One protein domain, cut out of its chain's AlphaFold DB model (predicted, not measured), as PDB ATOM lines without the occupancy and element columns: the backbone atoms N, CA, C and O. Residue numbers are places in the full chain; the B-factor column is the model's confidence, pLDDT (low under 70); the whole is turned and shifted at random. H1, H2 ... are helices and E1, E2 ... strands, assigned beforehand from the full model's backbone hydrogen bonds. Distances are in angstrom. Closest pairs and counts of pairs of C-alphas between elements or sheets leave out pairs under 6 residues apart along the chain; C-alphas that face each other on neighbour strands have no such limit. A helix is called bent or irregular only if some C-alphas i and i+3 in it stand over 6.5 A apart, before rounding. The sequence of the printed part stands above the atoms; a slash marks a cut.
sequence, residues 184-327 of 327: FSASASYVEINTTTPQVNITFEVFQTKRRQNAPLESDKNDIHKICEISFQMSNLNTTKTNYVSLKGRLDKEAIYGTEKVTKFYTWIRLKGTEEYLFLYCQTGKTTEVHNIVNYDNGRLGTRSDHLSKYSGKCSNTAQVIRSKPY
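Overview. This is residues 184 to 327 of the 327 residues of the protein "Predicted protein" of Naegleria gruberi (UniProt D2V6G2). Two sheets stand partly face to face with their strands crossed: a strongly twisted sheet of five strands, with the long E2 and E3 inside it, and a smaller sheet of four strands over the end where E2 begins and E3 ends. Three short helices lie at the margins, H1 and H2 by the larger sheet and H3 by the smaller. The printed part has 144 residues with 3 named helices and 9 named strands, in the order E1 E2 H1 E3 E4 H2 E5 E6 E7 E8 H3 E9. The larger sheet, E6 E5 E2 E3 E9, is antiparallel; the smaller, E4 E1 E7 E8, is mixed. The class is mixed, helices and strands, with 71 residues, under half, in named elements; the whole is compact, with a radius of gyration of the C-alphas of 15.4 A and spans of 48 by 34 by 27 A.

Arrangement. E1, residues 190 to 194, and E2, residues 200 to 210, are in different sheets. E2 is antiparallel to E3, residues 225 to 234; N 202 and O 232 are within hydrogen-bond range at 2.9 A. H1, residues 218 to 223, only grazes the larger sheet; its closest C-alphas with E2 are those of Thr 209 and Asp 223, 5.8 A. H1 is irregular, but only just: C-alphas 219 and 222 are 6.50 A apart. E4, residues 243 to 246, is antiparallel to E1, with N 191 and O 245 at 2.8 A. H2, residues 253 to 257, only grazes the larger sheet; its closest C-alphas with E3 are those of Cys 228 and Ile 256, 7.3 A. E5, residues 265 to 271, is antiparallel to E2, with N 207 and O 268 at 2.8 A, and forms a hairpin with E6, residues 278 to 281, with N 278 and O 269 at 2.8 A. E7, residues 293 to 297, is parallel to E1, with N 192 and O 294 at 2.8 A, and forms a hairpin with E8, residues 300 to 304, with N 295 and O 302 at 2.8 A. H3, residues 309 to 312, only grazes the smaller sheet; the C-alphas of Tyr 244 and Tyr 311 are 6.9 A apart. E9, residues 319 to 323, is antiparallel to E3, with N 231 and O 322 at 2.9 A. The sheets make a sandwich, two sheets face to face, with best planes 14 degrees apart and strands at 46 degrees. In H2 the O i to N i+4 pair is within hydrogen-bond range; in H1 0 of 2 O i to N i+4 pairs are, beside 2 of 3 O i to N i+3 pairs, and H3, with 4 residues, is too short for any O i to N i+4 pair inside it.

Along the chain. E1 begins at C-alpha 190, (0.215, 17.564, -95.570). E2 is 33.3 A from first to last C-alpha, E3 27.4 A and E5 19.6 A. E9 ends at C-alpha 323, (12.650, 7.861, -87.340).

Size, cuts and confidence. The C-alphas farthest apart, of Gln 213 and Thr 240, are 48.8 A apart. The printed part has no cut; E6 to E7 is the long link. The pLDDT is under 70 at residues 284 to 288, 317 and 323 to 327.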
ATOM      1  N   PHE A 184       4.135  26.125 -88.034       91.19
ATOM      2  CA  PHE A 184       3.774  24.927 -88.780       91.19
ATOM      3  C   PHE A 184       2.842  24.037 -87.962       91.19
ATOM      4  O   PHE A 184       3.114  23.740 -86.800       91.19
ATOM      5  N   SER A 185       1.734  23.604 -88.560       89.56
ATOM      6  CA  SER A 185       0.735  22.784 -87.878       89.56
ATOM      7  C   SER A 185       1.216  21.346 -87.684       89.56
ATOM      8  O   SER A 185       1.408  20.600 -88.645       89.56
ATOM      9  N   ALA A 186       1.315  20.907 -86.429       85.19
ATOM     10  CA  ALA A 186       1.561  19.499 -86.115       85.19
ATOM     11  C   ALA A 186       0.321  18.621 -86.372       85.19
ATOM     12  O   ALA A 186       0.427  17.464 -86.771       85.19
ATOM     13  N   SER A 187      -0.871  19.169 -86.122       81.50
ATOM     14  CA  SER A 187      -2.132  18.419 -86.112       81.50
ATOM     15  C   SER A 187      -2.779  18.270 -87.485       81.50
ATOM     16  O   SER A 187      -3.645  17.416 -87.660       81.50
ATOM     17  N   ALA A 188      -2.424  19.126 -88.441       83.62
ATOM     18  CA  ALA A 188      -3.141  19.237 -89.701       83.62
ATOM     19  C   ALA A 188      -2.191  19.537 -90.867       83.62
ATOM     20  O   ALA A 188      -2.413  20.476 -91.625       83.62
ATOM     21  N   SER A 189      -1.122  18.749 -90.981       89.25
ATOM     22  CA  SER A 189      -0.091  18.900 -92.008       89.25
ATOM     23  C   SER A 189      -0.220  17.900 -93.154       89.25
ATOM     24  O   SER A 189      -0.632  16.749 -92.974       89.25
ATOM     25  N   TYR A 190       0.167  18.352 -94.344       91.19
ATOM     26  CA  TYR A 190       0.215  17.564 -95.570       91.19
ATOM     27  C   TYR A 190       1.511  17.837 -96.325       91.19
ATOM     28  O   TYR A 190       2.137  18.882 -96.151       91.19
ATOM     29  N   VAL A 191       1.877  16.904 -97.194       92.88
ATOM     30  CA  VAL A 191       2.929  17.083 -98.188       92.88
ATOM     31  C   VAL A 191       2.305  17.088 -99.575       92.88
ATOM     32  O   VAL A 191       1.568  16.170 -99.934       92.88
ATOM     33  N   GLU A 192       2.614  18.128-100.335       94.44
ATOM     34  CA  GLU A 192       2.365  18.245-101.765       94.44
ATOM     35  C   GLU A 192       3.666  17.907-102.502       94.44
ATOM     36  O   GLU A 192       4.684  18.551-102.267       94.44
ATOM     37  N   ILE A 193       3.653  16.872-103.347       94.44
ATOM     38  CA  ILE A 193       4.862  16.326-103.976       94.44
ATOM     39  C   ILE A 193       4.710  16.319-105.496       94.44
ATOM     40  O   ILE A 193       3.923  15.543-106.048       94.44
ATOM     41  N   ASN A 194       5.535  17.123-106.161       94.81
ATOM     42  CA  ASN A 194       5.832  17.033-107.585       94.81
ATOM     43  C   ASN A 194       7.235  16.441-107.736       94.81
ATOM     44  O   ASN A 194       8.209  16.974-107.203       94.81
ATOM     45  N   THR A 195       7.338  15.294-108.399       93.56
ATOM     46  CA  THR A 195       8.600  14.556-108.498       93.56
ATOM     47  C   THR A 195       8.659  13.746-109.784       93.56
ATOM     48  O   THR A 195       7.633  13.281-110.278       93.56
ATOM     49  N   THR A 196       9.866  13.532-110.295       93.50
ATOM     50  CA  THR A 196      10.150  12.607-111.400       93.50
ATOM     51  C   THR A 196      10.494  11.197-110.915       93.50
ATOM     52  O   THR A 196      10.562  10.272-111.722       93.50
ATOM     53  N   THR A 197      10.684  11.002-109.605       93.12
ATOM     54  CA  THR A 197      11.005   9.704-108.995       93.12
ATOM     55  C   THR A 197       9.797   9.103-108.273       93.12
ATOM     56  O   THR A 197       9.030   9.828-107.641       93.12
ATOM     57  N   PRO A 198       9.631   7.767-108.272       91.00
ATOM     58  CA  PRO A 198       8.515   7.106-107.586       91.00
ATOM     59  C   PRO A 198       8.653   7.109-106.054       91.00
ATOM     60  O   PRO A 198       7.766   6.630-105.344       91.00
ATOM     61  N   GLN A 199       9.770   7.621-105.538       92.44
ATOM     62  CA  GLN A 199      10.097   7.646-104.124       92.44
ATOM     63  C   GLN A 199      10.771   8.966-103.756       92.44
ATOM     64  O   GLN A 199      11.652   9.445-104.473       92.44
ATOM     65  N   VAL A 200      10.363   9.527-102.620       93.12
ATOM     66  CA  VAL A 200      10.914  10.759-102.045       93.12
ATOM     67  C   VAL A 200      11.082  10.564-100.540       93.12
ATOM     68  O   VAL A 200      10.254   9.921 -99.893       93.12
ATOM     69  N   ASN A 201      12.156  11.119 -99.980       93.81
ATOM     70  CA  ASN A 201      12.357  11.197 -98.539       93.81
ATOM     71  C   ASN A 201      12.372  12.663 -98.100       93.81
ATOM     72  O   ASN A 201      13.182  13.446 -98.593       93.81
ATOM     73  N   ILE A 202      11.503  13.025 -97.158       93.25
ATOM     74  CA  ILE A 202      11.467  14.359 -96.550       93.25
ATOM     75  C   ILE A 202      11.868  14.229 -95.094       93.25
ATOM     76  O   ILE A 202      11.277  13.450 -94.354       93.25
ATOM     77  N   THR A 203      12.858  15.009 -94.670       93.25
ATOM     78  CA  THR A 203      13.358  14.973 -93.293       93.25
ATOM     79  C   THR A 203      13.119  16.302 -92.598       93.25
ATOM     80  O   THR A 203      13.481  17.356 -93.115       93.25
ATOM     81  N   PHE A 204      12.533  16.229 -91.411       93.00
ATOM     82  CA  PHE A 204      12.387  17.339 -90.485       93.00
ATOM     83  C   PHE A 204      13.463  17.226 -89.418       93.00
ATOM     84  O   PHE A 204      13.572  16.208 -88.739       93.00
ATOM     85  N   GLU A 205      14.243  18.280 -89.248       93.56
ATOM     86  CA  GLU A 205      15.110  18.442 -88.092       93.56
ATOM     87  C   GLU A 205      14.306  19.112 -86.984       93.56
ATOM     88  O   GLU A 205      13.674  20.146 -87.209       93.56
ATOM     89  N   VAL A 206      14.314  18.515 -85.795       92.06
ATOM     90  CA  VAL A 206      13.553  19.005 -84.647       92.06
ATOM     91  C   VAL A 206      14.504  19.651 -83.658       92.06
ATOM     92  O   VAL A 206      15.525  19.068 -83.287       92.06
ATOM     93  N   PHE A 207      14.136  20.840 -83.200       92.19
ATOM     94  CA  PHE A 207      14.902  21.614 -82.242       92.19
ATOM     95  C   PHE A 207      14.029  22.075 -81.083       92.19
ATOM     96  O   PHE A 207      12.806  22.199 -81.204       92.19
ATOM     97  N   GLN A 208      14.668  22.374 -79.961       90.88
ATOM     98  CA  GLN A 208      14.001  22.887 -78.775       90.88
ATOM     99  C   GLN A 208      14.742  24.080 -78.178       90.88
ATOM    100  O   GLN A 208      15.966  24.168 -78.246       90.88
ATOM    101  N   THR A 209      13.974  24.984 -77.570       89.44
ATOM    102  CA  THR A 209      14.472  26.067 -76.712       89.44
ATOM    103  C   THR A 209      13.661  26.137 -75.422       89.44
ATOM    104  O   THR A 209      12.517  25.676 -75.353       89.44
ATOM    105  N   LYS A 210      14.227  26.733 -74.368       86.06
ATOM    106  CA  LYS A 210      13.504  26.939 -73.103       86.06
ATOM    107  C   LYS A 210      12.308  27.872 -73.306       86.06
ATOM    108  O   LYS A 210      12.421  28.928 -73.927       86.06
ATOM    109  N   ARG A 211      11.158  27.522 -72.722       84.62
ATOM    110  CA  ARG A 211       9.968  28.377 -72.777       84.62
ATOM    111  C   ARG A 211      10.107  29.603 -71.867       84.62
ATOM    112  O   ARG A 211      10.466  29.485 -70.698       84.62
ATOM    113  N   ARG A 212       9.731  30.779 -72.384       80.88
ATOM    114  CA  ARG A 212       9.638  32.051 -71.635       80.88
ATOM    115  C   ARG A 212       8.187  32.488 -71.432       80.88
ATOM    116  O   ARG A 212       7.323  32.147 -72.234       80.88
ATOM    117  N   GLN A 213       7.941  33.300 -70.401       79.81
ATOM    118  CA  GLN A 213       6.620  33.890 -70.131       79.81
ATOM    119  C   GLN A 213       6.172  34.878 -71.226       79.81
ATOM    120  O   GLN A 213       4.999  34.895 -71.576       79.81
ATOM    121  N   ASN A 214       7.105  35.651 -71.799       74.50
ATOM    122  CA  ASN A 214       6.804  36.807 -72.658       74.50
ATOM    123  C   ASN A 214       7.151  36.590 -74.146       74.50
ATOM    124  O   ASN A 214       7.539  37.545 -74.809       74.50
ATOM    125  N   ALA A 215       6.994  35.363 -74.661       79.62
ATOM    126  CA  ALA A 215       7.369  34.938 -76.025       79.62
ATOM    127  C   ALA A 215       8.891  34.714 -76.237       79.62
ATOM    128  O   ALA A 215       9.697  35.143 -75.404       79.62
ATOM    129  N   PRO A 216       9.295  33.970 -77.289       82.00
ATOM    130  CA  PRO A 216      10.705  33.793 -77.633       82.00
ATOM    131  C   PRO A 216      11.320  35.101 -78.141       82.00
ATOM    132  O   PRO A 216      10.691  35.883 -78.859       82.00
ATOM    133  N   LEU A 217      12.570  35.328 -77.764       83.50
ATOM    134  CA  LEU A 217      13.360  36.487 -78.162       83.50
ATOM    135  C   LEU A 217      14.335  36.085 -79.264       83.50
ATOM    136  O   LEU A 217      14.763  34.939 -79.331       83.50
ATOM    137  N   GLU A 218      14.735  37.027 -80.115       82.75
ATOM    138  CA  GLU A 218      15.687  36.720 -81.191       82.75
ATOM    139  C   GLU A 218      17.049  36.239 -80.656       82.75
ATOM    140  O   GLU A 218      17.702  35.395 -81.264       82.75
ATOM    141  N   SER A 219      17.437  36.701 -79.466       82.94
ATOM    142  CA  SER A 219      18.620  36.215 -78.749       82.94
ATOM    143  C   SER A 219      18.555  34.731 -78.377       82.94
ATOM    144  O   SER A 219      19.601  34.120 -78.178       82.94
ATOM    145  N   ASP A 220      17.355  34.142 -78.295       81.38
ATOM    146  CA  ASP A 220      17.168  32.727 -77.951       81.38
ATOM    147  C   ASP A 220      17.609  31.792 -79.095       81.38
ATOM    148  O   ASP A 220      17.678  30.582 -78.894       81.38
ATOM    149  N   LYS A 221      17.954  32.327 -80.282       81.69
ATOM    150  CA  LYS A 221      18.496  31.544 -81.408       81.69
ATOM    151  C   LYS A 221      19.748  30.744 -81.034       81.69
ATOM    152  O   LYS A 221      19.948  29.652 -81.556       81.69
ATOM    153  N   ASN A 222      20.558  31.265 -80.114       83.12
ATOM    154  CA  ASN A 222      21.778  30.600 -79.648       83.12
ATOM    155  C   ASN A 222      21.495  29.409 -78.714       83.12
ATOM    156  O   ASN A 222      22.355  28.549 -78.556       83.12
ATOM    157  N   ASP A 223      20.294  29.346 -78.132       85.44
ATOM    158  CA  ASP A 223      19.862  28.283 -77.217       85.44
ATOM    159  C   ASP A 223      19.056  27.189 -77.948       85.44
ATOM    160  O   ASP A 223      18.416  26.347 -77.313       85.44
ATOM    161  N   ILE A 224      19.010  27.233 -79.286       86.50
ATOM    162  CA  ILE A 224      18.337  26.229 -80.112       86.50
ATOM    163  C   ILE A 224      19.219  24.988 -80.176       86.50
ATOM    164  O   ILE A 224      20.287  24.993 -80.786       86.50
ATOM    165  N   HIS A 225      18.726  23.892 -79.610       88.38
ATOM    166  CA  HIS A 225      19.410  22.605 -79.659       88.38
ATOM    167  C   HIS A 225      18.620  21.620 -80.509       88.38
ATOM    168  O   HIS A 225      17.408  21.477 -80.340       88.38
ATOM    169  N   LYS A 226      19.310  20.950 -81.436       89.06
ATOM    170  CA  LYS A 226      18.741  19.861 -82.233       89.06
ATOM    171  C   LYS A 226      18.557  18.642 -81.339       89.06
ATOM    172  O   LYS A 226      19.483  18.279 -80.624       89.06
ATOM    173  N   ILE A 227      17.385  18.021 -81.405       89.50
ATOM    174  CA  ILE A 227      17.024  16.876 -80.559       89.50
ATOM    175  C   ILE A 227      16.913  15.593 -81.384       89.50
ATOM    176  O   ILE A 227      17.401  14.546 -80.975       89.50
ATOM    177  N   CYS A 228      16.294  15.646 -82.565       88.88
ATOM    178  CA  CYS A 228      16.130  14.469 -83.421       88.88
ATOM    179  C   CYS A 228      15.911  14.846 -84.894       88.88
ATOM    180  O   CYS A 228      15.738  16.022 -85.237       88.88
ATOM    181  N   GLU A 229      15.920  13.840 -85.772       91.44
ATOM    182  CA  GLU A 229      15.368  13.957 -87.123       91.44
ATOM    183  C   GLU A 229      14.156  13.026 -87.283       91.44
ATOM    184  O   GLU A 229      14.124  11.897 -86.792       91.44
ATOM    185  N   ILE A 230      13.143  13.504 -87.999       90.00
ATOM    186  CA  ILE A 230      11.966  12.721 -88.374       90.00
ATOM    187  C   ILE A 230      11.933  12.662 -89.895       90.00
ATOM    188  O   ILE A 230      11.699  13.679 -90.551       90.00
ATOM    189  N   SER A 231      12.166  11.481 -90.460       91.25
ATOM    190  CA  SER A 231      12.134  11.261 -91.902       91.25
ATOM    191  C   SER A 231      10.825  10.598 -92.326       91.25
ATOM    192  O   SER A 231      10.265   9.734 -91.651       91.25
ATOM    193  N   PHE A 232      10.323  11.004 -93.480       91.19
ATOM    194  CA  PHE A 232       9.136  10.453 -94.107       91.19
ATOM    195  C   PHE A 232       9.530   9.939 -95.475       91.19
ATOM    196  O   PHE A 232       9.846  10.719 -96.371       91.19
ATOM    197  N   GLN A 233       9.492   8.622 -95.626       92.62
ATOM    198  CA  GLN A 233       9.699   7.978 -96.905       92.62
ATOM    199  C   GLN A 233       8.339   7.780 -97.567       92.62
ATOM    200  O   GLN A 233       7.507   6.995 -97.111       92.62
ATOM    201  N   MET A 234       8.106   8.510 -98.650       92.44
ATOM    202  CA  MET A 234       6.937   8.325 -99.497       92.44
ATOM    203  C   MET A 234       7.321   7.455-100.686       92.44
ATOM    204  O   MET A 234       8.301   7.737-101.375       92.44
ATOM    205  N   SER A 235       6.550   6.398-100.917       91.06
ATOM    206  CA  SER A 235       6.752   5.446-102.010       91.06
ATOM    207  C   SER A 235       5.520   5.379-102.912       91.06
ATOM    208  O   SER A 235       4.454   5.899-102.563       91.06
ATOM    209  N   ASN A 236       5.673   4.736-104.074       89.44
ATOM    210  CA  ASN A 236       4.624   4.568-105.082       89.44
ATOM    211  C   ASN A 236       4.020   5.905-105.544       89.44
ATOM    212  O   ASN A 236       2.810   6.025-105.736       89.44
ATOM    213  N   LEU A 237       4.866   6.929-105.677       90.94
ATOM    214  CA  LEU A 237       4.456   8.255-106.119       90.94
ATOM    215  C   LEU A 237       4.189   8.263-107.624       90.94
ATOM    216  O   LEU A 237       4.933   7.676-108.411       90.94
ATOM    217  N   ASN A 238       3.140   8.971-108.029       90.06
ATOM    218  CA  ASN A 238       2.868   9.234-109.429       90.06
ATOM    219  C   ASN A 238       3.849  10.294-109.945       90.06
ATOM    220  O   ASN A 238       3.846  11.421-109.460       90.06
ATOM    221  N   THR A 239       4.660   9.954-110.945       92.19
ATOM    222  CA  THR A 239       5.688  10.853-111.499       92.19
ATOM    223  C   THR A 239       5.152  11.852-112.531       92.19
ATOM    224  O   THR A 239       5.886  12.707-113.015       92.19
ATOM    225  N   THR A 240       3.868  11.756-112.882       91.44
ATOM    226  CA  THR A 240       3.206  12.600-113.896       91.44
ATOM    227  C   THR A 240       2.199  13.583-113.302       91.44
ATOM    228  O   THR A 240       1.680  14.444-114.011       91.44
ATOM    229  N   LYS A 241       1.875  13.448-112.011       90.94
ATOM    230  CA  LYS A 241       0.858  14.245-111.316       90.94
ATOM    231  C   LYS A 241       1.332  14.615-109.919       90.94
ATOM    232  O   LYS A 241       2.141  13.911-109.324       90.94
ATOM    233  N   THR A 242       0.756  15.677-109.369       91.88
ATOM    234  CA  THR A 242       0.962  16.054-107.971       91.88
ATOM    235  C   THR A 242       0.411  14.985-107.037       91.88
ATOM    236  O   THR A 242      -0.737  14.555-107.168       91.88
ATOM    237  N   ASN A 243       1.227  14.585-106.069       91.88
ATOM    238  CA  ASN A 243       0.847  13.642-105.029       91.88
ATOM    239  C   ASN A 243       0.552  14.397-103.738       91.88
ATOM    240  O   ASN A 243       1.252  15.347-103.388       91.88
ATOM    241  N   TYR A 244      -0.456  13.930-103.009       91.75
ATOM    242  CA  TYR A 244      -0.833  14.479-101.714       91.75
ATOM    243  C   TYR A 244      -0.716  13.408-100.652       91.75
ATOM    244  O   TYR A 244      -1.263  12.314-100.799       91.75
ATOM    245  N   VAL A 245      -0.006  13.721 -99.577       90.94
ATOM    246  CA  VAL A 245       0.267  12.767 -98.505       90.94
ATOM    247  C   VAL A 245      -0.024  13.424 -97.168       90.94
ATOM    248  O   VAL A 245       0.484  14.503 -96.873       90.94
ATOM    249  N   SER A 246      -0.860  12.792 -96.344       88.88
ATOM    250  CA  SER A 246      -1.183  13.332 -95.023       88.88
ATOM    251  C   SER A 246      -0.073  13.032 -94.013       88.88
ATOM    252  O   SER A 246       0.364  11.889 -93.881       88.88
ATOM    253  N   LEU A 247       0.336  14.052 -93.253       87.38
ATOM    254  CA  LEU A 247       1.213  13.921 -92.084       87.38
ATOM    255  C   LEU A 247       0.435  13.994 -90.763       87.38
ATOM    256  O   LEU A 247       1.034  14.008 -89.684       87.38
ATOM    257  N   LYS A 248      -0.901  14.028 -90.821       82.19
ATOM    258  CA  LYS A 248      -1.759  14.101 -89.637       82.19
ATOM    259  C   LYS A 248      -1.431  12.963 -88.666       82.19
ATOM    260  O   LYS A 248      -1.494  11.791 -89.025       82.19
ATOM    261  N   GLY A 249      -1.073  13.324 -87.433       79.31
ATOM    262  CA  GLY A 249      -0.710  12.368 -86.380       79.31
ATOM    263  C   GLY A 249       0.625  11.646 -86.598       79.31
ATOM    264  O   GLY A 249       0.950  10.745 -85.835       79.31
ATOM    265  N   ARG A 250       1.404  12.014 -87.624       82.81
ATOM    266  CA  ARG A 250       2.709  11.403 -87.918       82.81
ATOM    267  C   ARG A 250       3.879  12.145 -87.260       82.81
ATOM    268  O   ARG A 250       4.934  11.549 -87.055       82.81
ATOM    269  N   LEU A 251       3.681  13.416 -86.905       82.06
ATOM    270  CA  LEU A 251       4.579  14.191 -86.043       82.06
ATOM    271  C   LEU A 251       4.302  13.829 -84.583       82.06
ATOM    272  O   LEU A 251       3.480  14.448 -83.907       82.06
ATOM    273  N   ASP A 252       4.941  12.756 -84.140       75.31
ATOM    274  CA  ASP A 252       4.700  12.162 -82.835       75.31
ATOM    275  C   ASP A 252       5.298  12.994 -81.702       75.31
ATOM    276  O   ASP A 252       6.495  13.281 -81.666       75.31
ATOM    277  N   LYS A 253       4.438  13.362 -80.754       78.12
ATOM    278  CA  LYS A 253       4.813  14.132 -79.573       78.12
ATOM    279  C   LYS A 253       5.727  13.326 -78.656       78.12
ATOM    280  O   LYS A 253       6.655  13.902 -78.107       78.12
ATOM    281  N   GLU A 254       5.511  12.025 -78.509       77.06
ATOM    282  CA  GLU A 254       6.349  11.197 -77.637       77.06
ATOM    283  C   GLU A 254       7.792  11.158 -78.149       77.06
ATOM    284  O   GLU A 254       8.733  11.343 -77.385       77.06
ATOM    285  N   ALA A 255       7.982  11.059 -79.467       72.56
ATOM    286  CA  ALA A 255       9.312  11.124 -80.072       72.56
ATOM    287  C   ALA A 255       9.991  12.496 -79.938       72.56
ATOM    288  O   ALA A 255      11.216  12.573 -79.892       72.56
ATOM    289  N   ILE A 256       9.212  13.579 -79.919       80.94
ATOM    290  CA  ILE A 256       9.729  14.951 -79.849       80.94
ATOM    291  C   ILE A 256      10.023  15.370 -78.404       80.94
ATOM    292  O   ILE A 256      10.985  16.095 -78.170       80.94
ATOM    293  N   TYR A 257       9.188  14.959 -77.449       78.31
ATOM    294  CA  TYR A 257       9.216  15.434 -76.061       78.31
ATOM    295  C   TYR A 257       9.665  14.370 -75.050       78.31
ATOM    296  O   TYR A 257       9.941  14.708 -73.901       78.31
ATOM    297  N   GLY A 258       9.749  13.095 -75.442       77.75
ATOM    298  CA  GLY A 258      10.065  11.994 -74.535       77.75
ATOM    299  C   GLY A 258       9.116  11.954 -73.334       77.75
ATOM    300  O   GLY A 258       7.897  12.052 -73.480       77.75
ATOM    301  N   THR A 259       9.685  11.857 -72.131       75.31
ATOM    302  CA  THR A 259       8.945  11.889 -70.856       75.31
ATOM    303  C   THR A 259       8.621  13.307 -70.374       75.31
ATOM    304  O   THR A 259       7.937  13.489 -69.360       75.31
ATOM    305  N   GLU A 260       9.105  14.342 -71.064       73.81
ATOM    306  CA  GLU A 260       8.910  15.718 -70.640       73.81
ATOM    307  C   GLU A 260       7.546  16.272 -71.058       73.81
ATOM    308  O   GLU A 260       6.988  15.985 -72.117       73.81
ATOM    309  N   LYS A 261       6.993  17.150 -70.215       71.44
ATOM    310  CA  LYS A 261       5.753  17.853 -70.550       71.44
ATOM    311  C   LYS A 261       6.007  18.815 -71.711       71.44
ATOM    312  O   LYS A 261       6.799  19.747 -71.565       71.44
ATOM    313  N   VAL A 262       5.213  18.671 -72.775       71.69
ATOM    314  CA  VAL A 262       5.157  19.527 -73.985       71.69
ATOM    315  C   VAL A 262       5.268  21.028 -73.679       71.69
ATOM    316  O   VAL A 262       5.810  21.804 -74.455       71.69
ATOM    317  N   THR A 263       4.767  21.471 -72.525       73.31
ATOM    318  CA  THR A 263       4.687  22.883 -72.147       73.31
ATOM    319  C   THR A 263       5.989  23.509 -71.654       73.31
ATOM    320  O   THR A 263       5.976  24.712 -71.393       73.31
ATOM    321  N   LYS A 264       7.065  22.739 -71.439       82.25
ATOM    322  CA  LYS A 264       8.330  23.250 -70.874       82.25
ATOM    323  C   LYS A 264       9.258  23.879 -71.918       82.25
ATOM    324  O   LYS A 264      10.076  24.729 -71.564       82.25
ATOM    325  N   PHE A 265       9.084  23.520 -73.185       86.69
ATOM    326  CA  PHE A 265       9.953  23.939 -74.277       86.69
ATOM    327  C   PHE A 265       9.144  24.545 -75.416       86.69
ATOM    328  O   PHE A 265       7.975  24.221 -75.621       86.69
ATOM    329  N   TYR A 266       9.781  25.444 -76.152       88.50
ATOM    330  CA  TYR A 266       9.348  25.786 -77.496       88.50
ATOM    331  C   TYR A 266       9.977  24.787 -78.460       88.50
ATOM    332  O   TYR A 266      11.174  24.522 -78.376       88.50
ATOM    333  N   THR A 267       9.168  24.236 -79.361       90.31
ATOM    334  CA  THR A 267       9.632  23.289 -80.375       90.31
ATOM    335  C   THR A 267       9.659  23.960 -81.725       90.31
ATOM    336  O   THR A 267       8.696  24.611 -82.132       90.31
ATOM    337  N   TRP A 268      10.756  23.747 -82.428       91.62
ATOM    338  CA  TRP A 268      11.008  24.279 -83.749       91.62
ATOM    339  C   TRP A 268      11.297  23.123 -84.688       91.62
ATOM    340  O   TRP A 268      11.867  22.109 -84.286       91.62
ATOM    341  N   ILE A 269      10.911  23.277 -85.942       92.50
ATOM    342  CA  ILE A 269      11.259  22.347 -87.004       92.50
ATOM    343  C   ILE A 269      11.949  23.106 -88.126       92.50
ATOM    344  O   ILE A 269      11.628  24.261 -88.399       92.50
ATOM    345  N   ARG A 270      12.869  22.433 -88.800       93.44
ATOM    346  CA  ARG A 270      13.467  22.889 -90.052       93.44
ATOM    347  C   ARG A 270      13.374  21.757 -91.058       93.44
ATOM    348  O   ARG A 270      13.609  20.601 -90.708       93.44
ATOM    349  N   LEU A 271      13.019  22.068 -92.297       93.50
ATOM    350  CA  LEU A 271      13.100  21.082 -93.369       93.50
ATOM    351  C   LEU A 271      14.575  20.906 -93.734       93.50
ATOM    352  O   LEU A 271      15.284  21.882 -93.965       93.50
ATOM    353  N   LYS A 272      15.063  19.668 -93.766       92.00
ATOM    354  CA  LYS A 272      16.463  19.399 -94.099       92.00
ATOM    355  C   LYS A 272      16.752  19.904 -95.517       92.00
ATOM    356  O   LYS A 272      16.135  19.434 -96.468       92.00
ATOM    357  N   GLY A 273      17.671  20.861 -95.640       87.56
ATOM    358  CA  GLY A 273      17.957  21.571 -96.895       87.56
ATOM    359  C   GLY A 273      17.358  22.980 -96.992       87.56
ATOM    360  O   GLY A 273      17.592  23.653 -97.990       87.56
ATOM    361  N   THR A 274      16.627  23.450 -95.974       90.56
ATOM    362  CA  THR A 274      16.194  24.851 -95.842       90.56
ATOM    363  C   THR A 274      16.856  25.524 -94.638       90.56
ATOM    364  O   THR A 274      17.374  24.859 -93.740       90.56
ATOM    365  N   GLU A 275      16.842  26.858 -94.608       87.56
ATOM    366  CA  GLU A 275      17.387  27.650 -93.490       87.56
ATOM    367  C   GLU A 275      16.309  28.105 -92.494       87.56
ATOM    368  O   GLU A 275      16.613  28.500 -91.369       87.56
ATOM    369  N   GLU A 276      15.041  28.038 -92.896       87.19
ATOM    370  CA  GLU A 276      13.917  28.572 -92.133       87.19
ATOM    371  C   GLU A 276      13.521  27.661 -90.964       87.19
ATOM    372  O   GLU A 276      13.151  26.499 -91.153       87.19
ATOM    373  N   TYR A 277      13.531  28.223 -89.753       89.12
ATOM    374  CA  TYR A 277      12.941  27.598 -88.574       89.12
ATOM    375  C   TYR A 277      11.458  27.942 -88.478       89.12
ATOM    376  O   TYR A 277      11.077  29.112 -88.427       89.12
ATOM    377  N   LEU A 278      10.632  26.909 -88.377       91.25
ATOM    378  CA  LEU A 278       9.196  27.019 -88.180       91.25
ATOM    379  C   LEU A 278       8.854  26.601 -86.755       91.25
ATOM    380  O   LEU A 278       9.311  25.568 -86.266       91.25
ATOM    381  N   PHE A 279       8.016  27.374 -86.081       90.44
ATOM    382  CA  PHE A 279       7.512  27.005 -84.766       90.44
ATOM    383  C   PHE A 279       6.479  25.887 -84.883       90.44
ATOM    384  O   PHE A 279       5.482  26.031 -85.594       90.44
ATOM    385  N   LEU A 280       6.675  24.785 -84.161       89.69
ATOM    386  CA  LEU A 280       5.750  23.660 -84.194       89.69
ATOM    387  C   LEU A 280       4.492  23.975 -83.376       89.69
ATOM    388  O   LEU A 280       4.464  23.899 -82.146       89.69
ATOM    389  N   TYR A 281       3.418  24.313 -84.077       86.19
ATOM    390  CA  TYR A 281       2.147  24.699 -83.492       86.19
ATOM    391  C   TYR A 281       1.248  23.473 -83.283       86.19
ATOM    392  O   TYR A 281       0.776  22.841 -84.232       86.19
ATOM    393  N   CYS A 282       1.019  23.131 -82.012       75.88
ATOM    394  CA  CYS A 282       0.278  21.933 -81.594       75.88
ATOM    395  C   CYS A 282      -1.173  22.197 -81.163       75.88
ATOM    396  O   CYS A 282      -1.871  21.248 -80.801       75.88
ATOM    397  N   GLN A 283      -1.615  23.457 -81.130       70.12
ATOM    398  CA  GLN A 283      -2.960  23.818 -80.685       70.12
ATOM    399  C   GLN A 283      -3.949  23.787 -81.852       70.12
ATOM    400  O   GLN A 283      -3.666  24.260 -82.950       70.12
ATOM    401  N   THR A 284      -5.142  23.260 -81.608       58.22
ATOM    402  CA  THR A 284      -6.276  23.372 -82.525       58.22
ATOM    403  C   THR A 284      -6.959  24.716 -82.284       58.22
ATOM    404  O   THR A 284      -7.534  24.938 -81.224       58.22
ATOM    405  N   GLY A 285      -6.868  25.641 -83.237       55.59
ATOM    406  CA  GLY A 285      -7.489  26.960 -83.125       55.59
ATOM    407  C   GLY A 285      -7.278  27.808 -84.376       55.59
ATOM    408  O   GLY A 285      -6.386  27.527 -85.177       55.59
ATOM    409  N   LYS A 286      -8.095  28.855 -84.538       58.69
ATOM    410  CA  LYS A 286      -8.033  29.819 -85.651       58.69
ATOM    411  C   LYS A 286      -6.859  30.788 -85.464       58.69
ATOM    412  O   LYS A 286      -7.057  31.971 -85.226       58.69
ATOM    413  N   THR A 287      -5.631  30.282 -85.496       65.00
ATOM    414  CA  THR A 287      -4.454  31.150 -85.606       65.00
ATOM    415  C   THR A 287      -4.240  31.483 -87.076       65.00
ATOM    416  O   THR A 287      -4.251  30.597 -87.928       65.00
ATOM    417  N   THR A 288      -4.089  32.771 -87.368       66.69
ATOM    418  CA  THR A 288      -3.656  33.258 -88.678       66.69
ATOM    419  C   THR A 288      -2.185  32.892 -88.886       66.69
ATOM    420  O   THR A 288      -1.438  32.790 -87.915       66.69
ATOM    421  N   GLU A 289      -1.767  32.680 -90.137       76.12
ATOM    422  CA  GLU A 289      -0.348  32.458 -90.492       76.12
ATOM    423  C   GLU A 289       0.240  31.136 -89.950       76.12
ATOM    424  O   GLU A 289       1.350  31.083 -89.418       76.12
ATOM    425  N   VAL A 290      -0.514  30.037 -90.080       87.62
ATOM    426  CA  VAL A 290      -0.015  28.684 -89.791       87.62
ATOM    427  C   VAL A 290       0.148  27.909 -91.087       87.62
ATOM    428  O   VAL A 290      -0.832  27.516 -91.720       87.62
ATOM    429  N   HIS A 291       1.398  27.633 -91.434       91.44
ATOM    430  CA  HIS A 291       1.744  26.741 -92.522       91.44
ATOM    431  C   HIS A 291       1.248  25.335 -92.204       91.44
ATOM    432  O   HIS A 291       1.348  24.834 -91.081       91.44
ATOM    433  N   ASN A 292       0.696  24.686 -93.212       89.38
ATOM    434  CA  ASN A 292       0.109  23.360 -93.090       89.38
ATOM    435  C   ASN A 292       0.409  22.469 -94.297       89.38
ATOM    436  O   ASN A 292       0.109  21.279 -94.255       89.38
ATOM    437  N   ILE A 293       1.048  23.010 -95.334       91.75
ATOM    438  CA  ILE A 293       1.528  22.252 -96.483       91.75
ATOM    439  C   ILE A 293       3.052  22.351 -96.541       91.75
ATOM    440  O   ILE A 293       3.609  23.449 -96.490       91.75
ATOM    441  N   VAL A 294       3.713  21.202 -96.668       93.56
ATOM    442  CA  VAL A 294       5.095  21.100 -97.143       93.56
ATOM    443  C   VAL A 294       5.054  20.857 -98.641       93.56
ATOM    444  O   VAL A 294       4.499  19.855 -99.083       93.56
ATOM    445  N   ASN A 295       5.640  21.759 -99.417       94.62
ATOM    446  CA  ASN A 295       5.779  21.583-100.854       94.62
ATOM    447  C   ASN A 295       7.140  20.947-101.132       94.62
ATOM    448  O   ASN A 295       8.168  21.483-100.717       94.62
ATOM    449  N   TYR A 296       7.137  19.831-101.849       94.56
ATOM    450  CA  TYR A 296       8.313  19.247-102.472       94.56
ATOM    451  C   TYR A 296       8.148  19.348-103.985       94.56
ATOM    452  O   TYR A 296       7.242  18.742-104.554       94.56
ATOM    453  N   ASP A 297       9.030  20.095-104.633       94.88
ATOM    454  CA  ASP A 297       9.061  20.231-106.085       94.88
ATOM    455  C   ASP A 297      10.451  19.874-106.601       94.88
ATOM    456  O   ASP A 297      11.389  20.666-106.508       94.88
ATOM    457  N   ASN A 298      10.590  18.641-107.093       90.00
ATOM    458  CA  ASN A 298      11.805  18.137-107.732       90.00
ATOM    459  C   ASN A 298      13.092  18.428-106.931       90.00
ATOM    460  O   ASN A 298      14.105  18.864-107.473       90.00
ATOM    461  N   GLY A 299      13.043  18.203-105.614       87.81
ATOM    462  CA  GLY A 299      14.165  18.413-104.691       87.81
ATOM    463  C   GLY A 299      14.150  19.758-103.963       87.81
ATOM    464  O   GLY A 299      14.886  19.930-102.993       87.81
ATOM    465  N   ARG A 300      13.293  20.701-104.368       92.38
ATOM    466  CA  ARG A 300      13.096  21.966-103.653       92.38
ATOM    467  C   ARG A 300      12.027  21.803-102.585       92.38
ATOM    468  O   ARG A 300      10.930  21.329-102.867       92.38
ATOM    469  N   LEU A 301      12.355  22.223-101.369       93.88
ATOM    470  CA  LEU A 301      11.467  22.172-100.215       93.88
ATOM    471  C   LEU A 301      10.988  23.573 -99.846       93.88
ATOM    472  O   LEU A 301      11.753  24.534 -99.870       93.88
ATOM    473  N   GLY A 302       9.723  23.670 -99.458       92.06
ATOM    474  CA  GLY A 302       9.132  24.894 -98.937       92.06
ATOM    475  C   GLY A 302       7.908  24.601 -98.086       92.06
ATOM    476  O   GLY A 302       7.438  23.464 -98.009       92.06
ATOM    477  N   THR A 303       7.370  25.636 -97.448       92.94
ATOM    478  CA  THR A 303       6.127  25.530 -96.681       92.94
ATOM    479  C   THR A 303       5.171  26.659 -97.025       92.94
ATOM    480  O   THR A 303       5.595  27.743 -97.420       92.94
ATOM    481  N   ARG A 304       3.869  26.392 -96.918       91.12
ATOM    482  CA  ARG A 304       2.820  27.392 -97.143       91.12
ATOM    483  C   ARG A 304       1.563  27.085 -96.340       91.12
ATOM    484  O   ARG A 304       1.409  25.996 -95.779       91.12
ATOM    485  N   SER A 305       0.652  28.053 -96.328       89.25
ATOM    486  CA  SER A 305      -0.696  27.920 -95.771       89.25
ATOM    487  C   SER A 305      -1.720  27.719 -96.893       89.25
ATOM    488  O   SER A 305      -1.697  28.455 -97.877       89.25
ATOM    489  N   ASP A 306      -2.635  26.760 -96.755       86.88
ATOM    490  CA  ASP A 306      -3.792  26.585 -97.651       86.88
ATOM    491  C   ASP A 306      -4.993  25.971 -96.907       86.88
ATOM    492  O   ASP A 306      -4.876  25.435 -95.804       86.88
ATOM    493  N   HIS A 307      -6.177  26.017 -97.510       83.00
ATOM    494  CA  HIS A 307      -7.368  25.364 -96.978       83.00
ATOM    495  C   HIS A 307      -7.314  23.843 -97.171       83.00
ATOM    496  O   HIS A 307      -7.318  23.328 -98.290       83.00
ATOM    497  N   LEU A 308      -7.354  23.113 -96.054       78.25
ATOM    498  CA  LEU A 308      -7.181  21.656 -96.010       78.25
ATOM    499  C   LEU A 308      -8.314  20.847 -96.652       78.25
ATOM    500  O   LEU A 308      -8.101  19.695 -97.035       78.25
ATOM    501  N   SER A 309      -9.504  21.435 -96.801       77.62
ATOM    502  CA  SER A 309     -10.656  20.780 -97.437       77.62
ATOM    503  C   SER A 309     -10.330  20.280 -98.849       77.62
ATOM    504  O   SER A 309     -10.822  19.231 -99.251       77.62
ATOM    505  N   LYS A 310      -9.421  20.959 -99.562       75.50
ATOM    506  CA  LYS A 310      -8.972  20.591-100.913       75.50
ATOM    507  C   LYS A 310      -8.112  19.319-100.969       75.50
ATOM    508  O   LYS A 310      -7.978  18.735-102.045       75.50
ATOM    509  N   TYR A 311      -7.522  18.916 -99.842       76.56
ATOM    510  CA  TYR A 311      -6.475  17.892 -99.783       76.56
ATOM    511  C   TYR A 311      -6.972  16.572 -99.192       76.56
ATOM    512  O   TYR A 311      -6.556  15.513 -99.652       76.56
ATOM    513  N   SER A 312      -7.892  16.618 -98.223       73.31
ATOM    514  CA  SER A 312      -8.361  15.430 -97.486       73.31
ATOM    515  C   SER A 312      -8.817  14.265 -98.383       73.31
ATOM    516  O   SER A 312      -8.389  13.136 -98.164       73.31
ATOM    517  N   GLY A 313      -9.594  14.532 -99.440       79.12
ATOM    518  CA  GLY A 313     -10.070  13.509-100.385       79.12
ATOM    519  C   GLY A 313      -9.063  13.082-101.463       79.12
ATOM    520  O   GLY A 313      -9.345  12.163-102.223       79.12
ATOM    521  N   LYS A 314      -7.903  13.743-101.558       81.38
ATOM    522  CA  LYS A 314      -6.854  13.451-102.554       81.38
ATOM    523  C   LYS A 314      -5.645  12.736-101.952       81.38
ATOM    524  O   LYS A 314      -4.685  12.456-102.666       81.38
ATOM    525  N   CYS A 315      -5.657  12.506-100.640       81.44
ATOM    526  CA  CYS A 315      -4.506  11.981 -99.928       81.44
ATOM    527  C   CYS A 315      -4.313  10.487-100.160       81.44
ATOM    528  O   CYS A 315      -5.225   9.687 -99.972       81.44
ATOM    529  N   SER A 316      -3.077  10.127-100.483       74.81
ATOM    530  CA  SER A 316      -2.594   8.756-100.443       74.81
ATOM    531  C   SER A 316      -2.086   8.406 -99.039       74.81
ATOM    532  O   SER A 316      -1.457   9.228 -98.368       74.81
ATOM    533  N   ASN A 317      -2.298   7.155 -98.620       68.38
ATOM    534  CA  ASN A 317      -1.761   6.594 -97.375       68.38
ATOM    535  C   ASN A 317      -0.366   5.954 -97.546       68.38
ATOM    536  O   ASN A 317       0.055   5.157 -96.714       68.38
ATOM    537  N   THR A 318       0.375   6.296 -98.603       71.25
ATOM    538  CA  THR A 318       1.662   5.657 -98.947       71.25
ATOM    539  C   THR A 318       2.888   6.204 -98.201       71.25
ATOM    540  O   THR A 318       4.009   5.768 -98.471       71.25
ATOM    541  N   ALA A 319       2.717   7.134 -97.254       71.19
ATOM    542  CA  ALA A 319       3.819   7.588 -96.403       71.19
ATOM    543  C   ALA A 319       4.154   6.566 -95.316       71.19
ATOM    544  O   ALA A 319       3.323   6.245 -94.461       71.19
ATOM    545  N   GLN A 320       5.418   6.161 -95.289       75.69
ATOM    546  CA  GLN A 320       6.023   5.459 -94.170       75.69
ATOM    547  C   GLN A 320       6.886   6.435 -93.366       75.69
ATOM    548  O   GLN A 320       7.611   7.263 -93.919       75.69
ATOM    549  N   VAL A 321       6.784   6.358 -92.041       70.38
ATOM    550  CA  VAL A 321       7.584   7.187 -91.131       70.38
ATOM    551  C   VAL A 321       8.844   6.415 -90.769       70.38
ATOM    552  O   VAL A 321       8.751   5.315 -90.231       70.38
ATOM    553  N   ILE A 322      10.006   7.004 -91.030       76.50
ATOM    554  CA  ILE A 322      11.312   6.470 -90.648       76.50
ATOM    555  C   ILE A 322      11.916   7.442 -89.639       76.50
ATOM    556  O   ILE A 322      12.234   8.582 -89.964       76.50
ATOM    557  N   ARG A 323      12.056   7.017 -88.385       64.94
ATOM    558  CA  ARG A 323      12.650   7.861 -87.340       64.94
ATOM    559  C   ARG A 323      14.126   7.548 -87.184       64.94
ATOM    560  O   ARG A 323      14.500   6.377 -87.138       64.94
ATOM    561  N   SER A 324      14.945   8.585 -87.048       65.81
ATOM    562  CA  SER A 324      16.284   8.424 -86.492       65.81
ATOM    563  C   SER A 324      16.217   8.493 -84.964       65.81
ATOM    564  O   SER A 324      15.252   8.994 -84.381       65.81
ATOM    565  N   LYS A 325      17.224   7.915 -84.302       66.00
ATOM    566  CA  LYS A 325      17.333   7.981 -82.843       66.00
ATOM    567  C   LYS A 325      17.569   9.440 -82.412       66.00
ATOM    568  O   LYS A 325      18.244  10.162 -83.149       66.00
ATOM    569  N   PRO A 326      17.015   9.875 -81.263       65.88
ATOM    570  CA  PRO A 326      17.369  11.167 -80.681       65.88
ATOM    571  C   PRO A 326      18.887  11.248 -80.463       65.88
ATOM    572  O   PRO A 326      19.523  10.216 -80.228       65.88
ATOM    573  N   TYR A 327      19.436  12.454 -80.623       59.31
ATOM    574  CA  TYR A 327      20.876  12.724 -80.554       59.31
ATOM    575  C   TYR A 327      21.395  12.821 -79.125       59.31
ATOM    576  O   TYR A 327      20.661  13.364 -78.266       59.31
TER     577      TYR A 327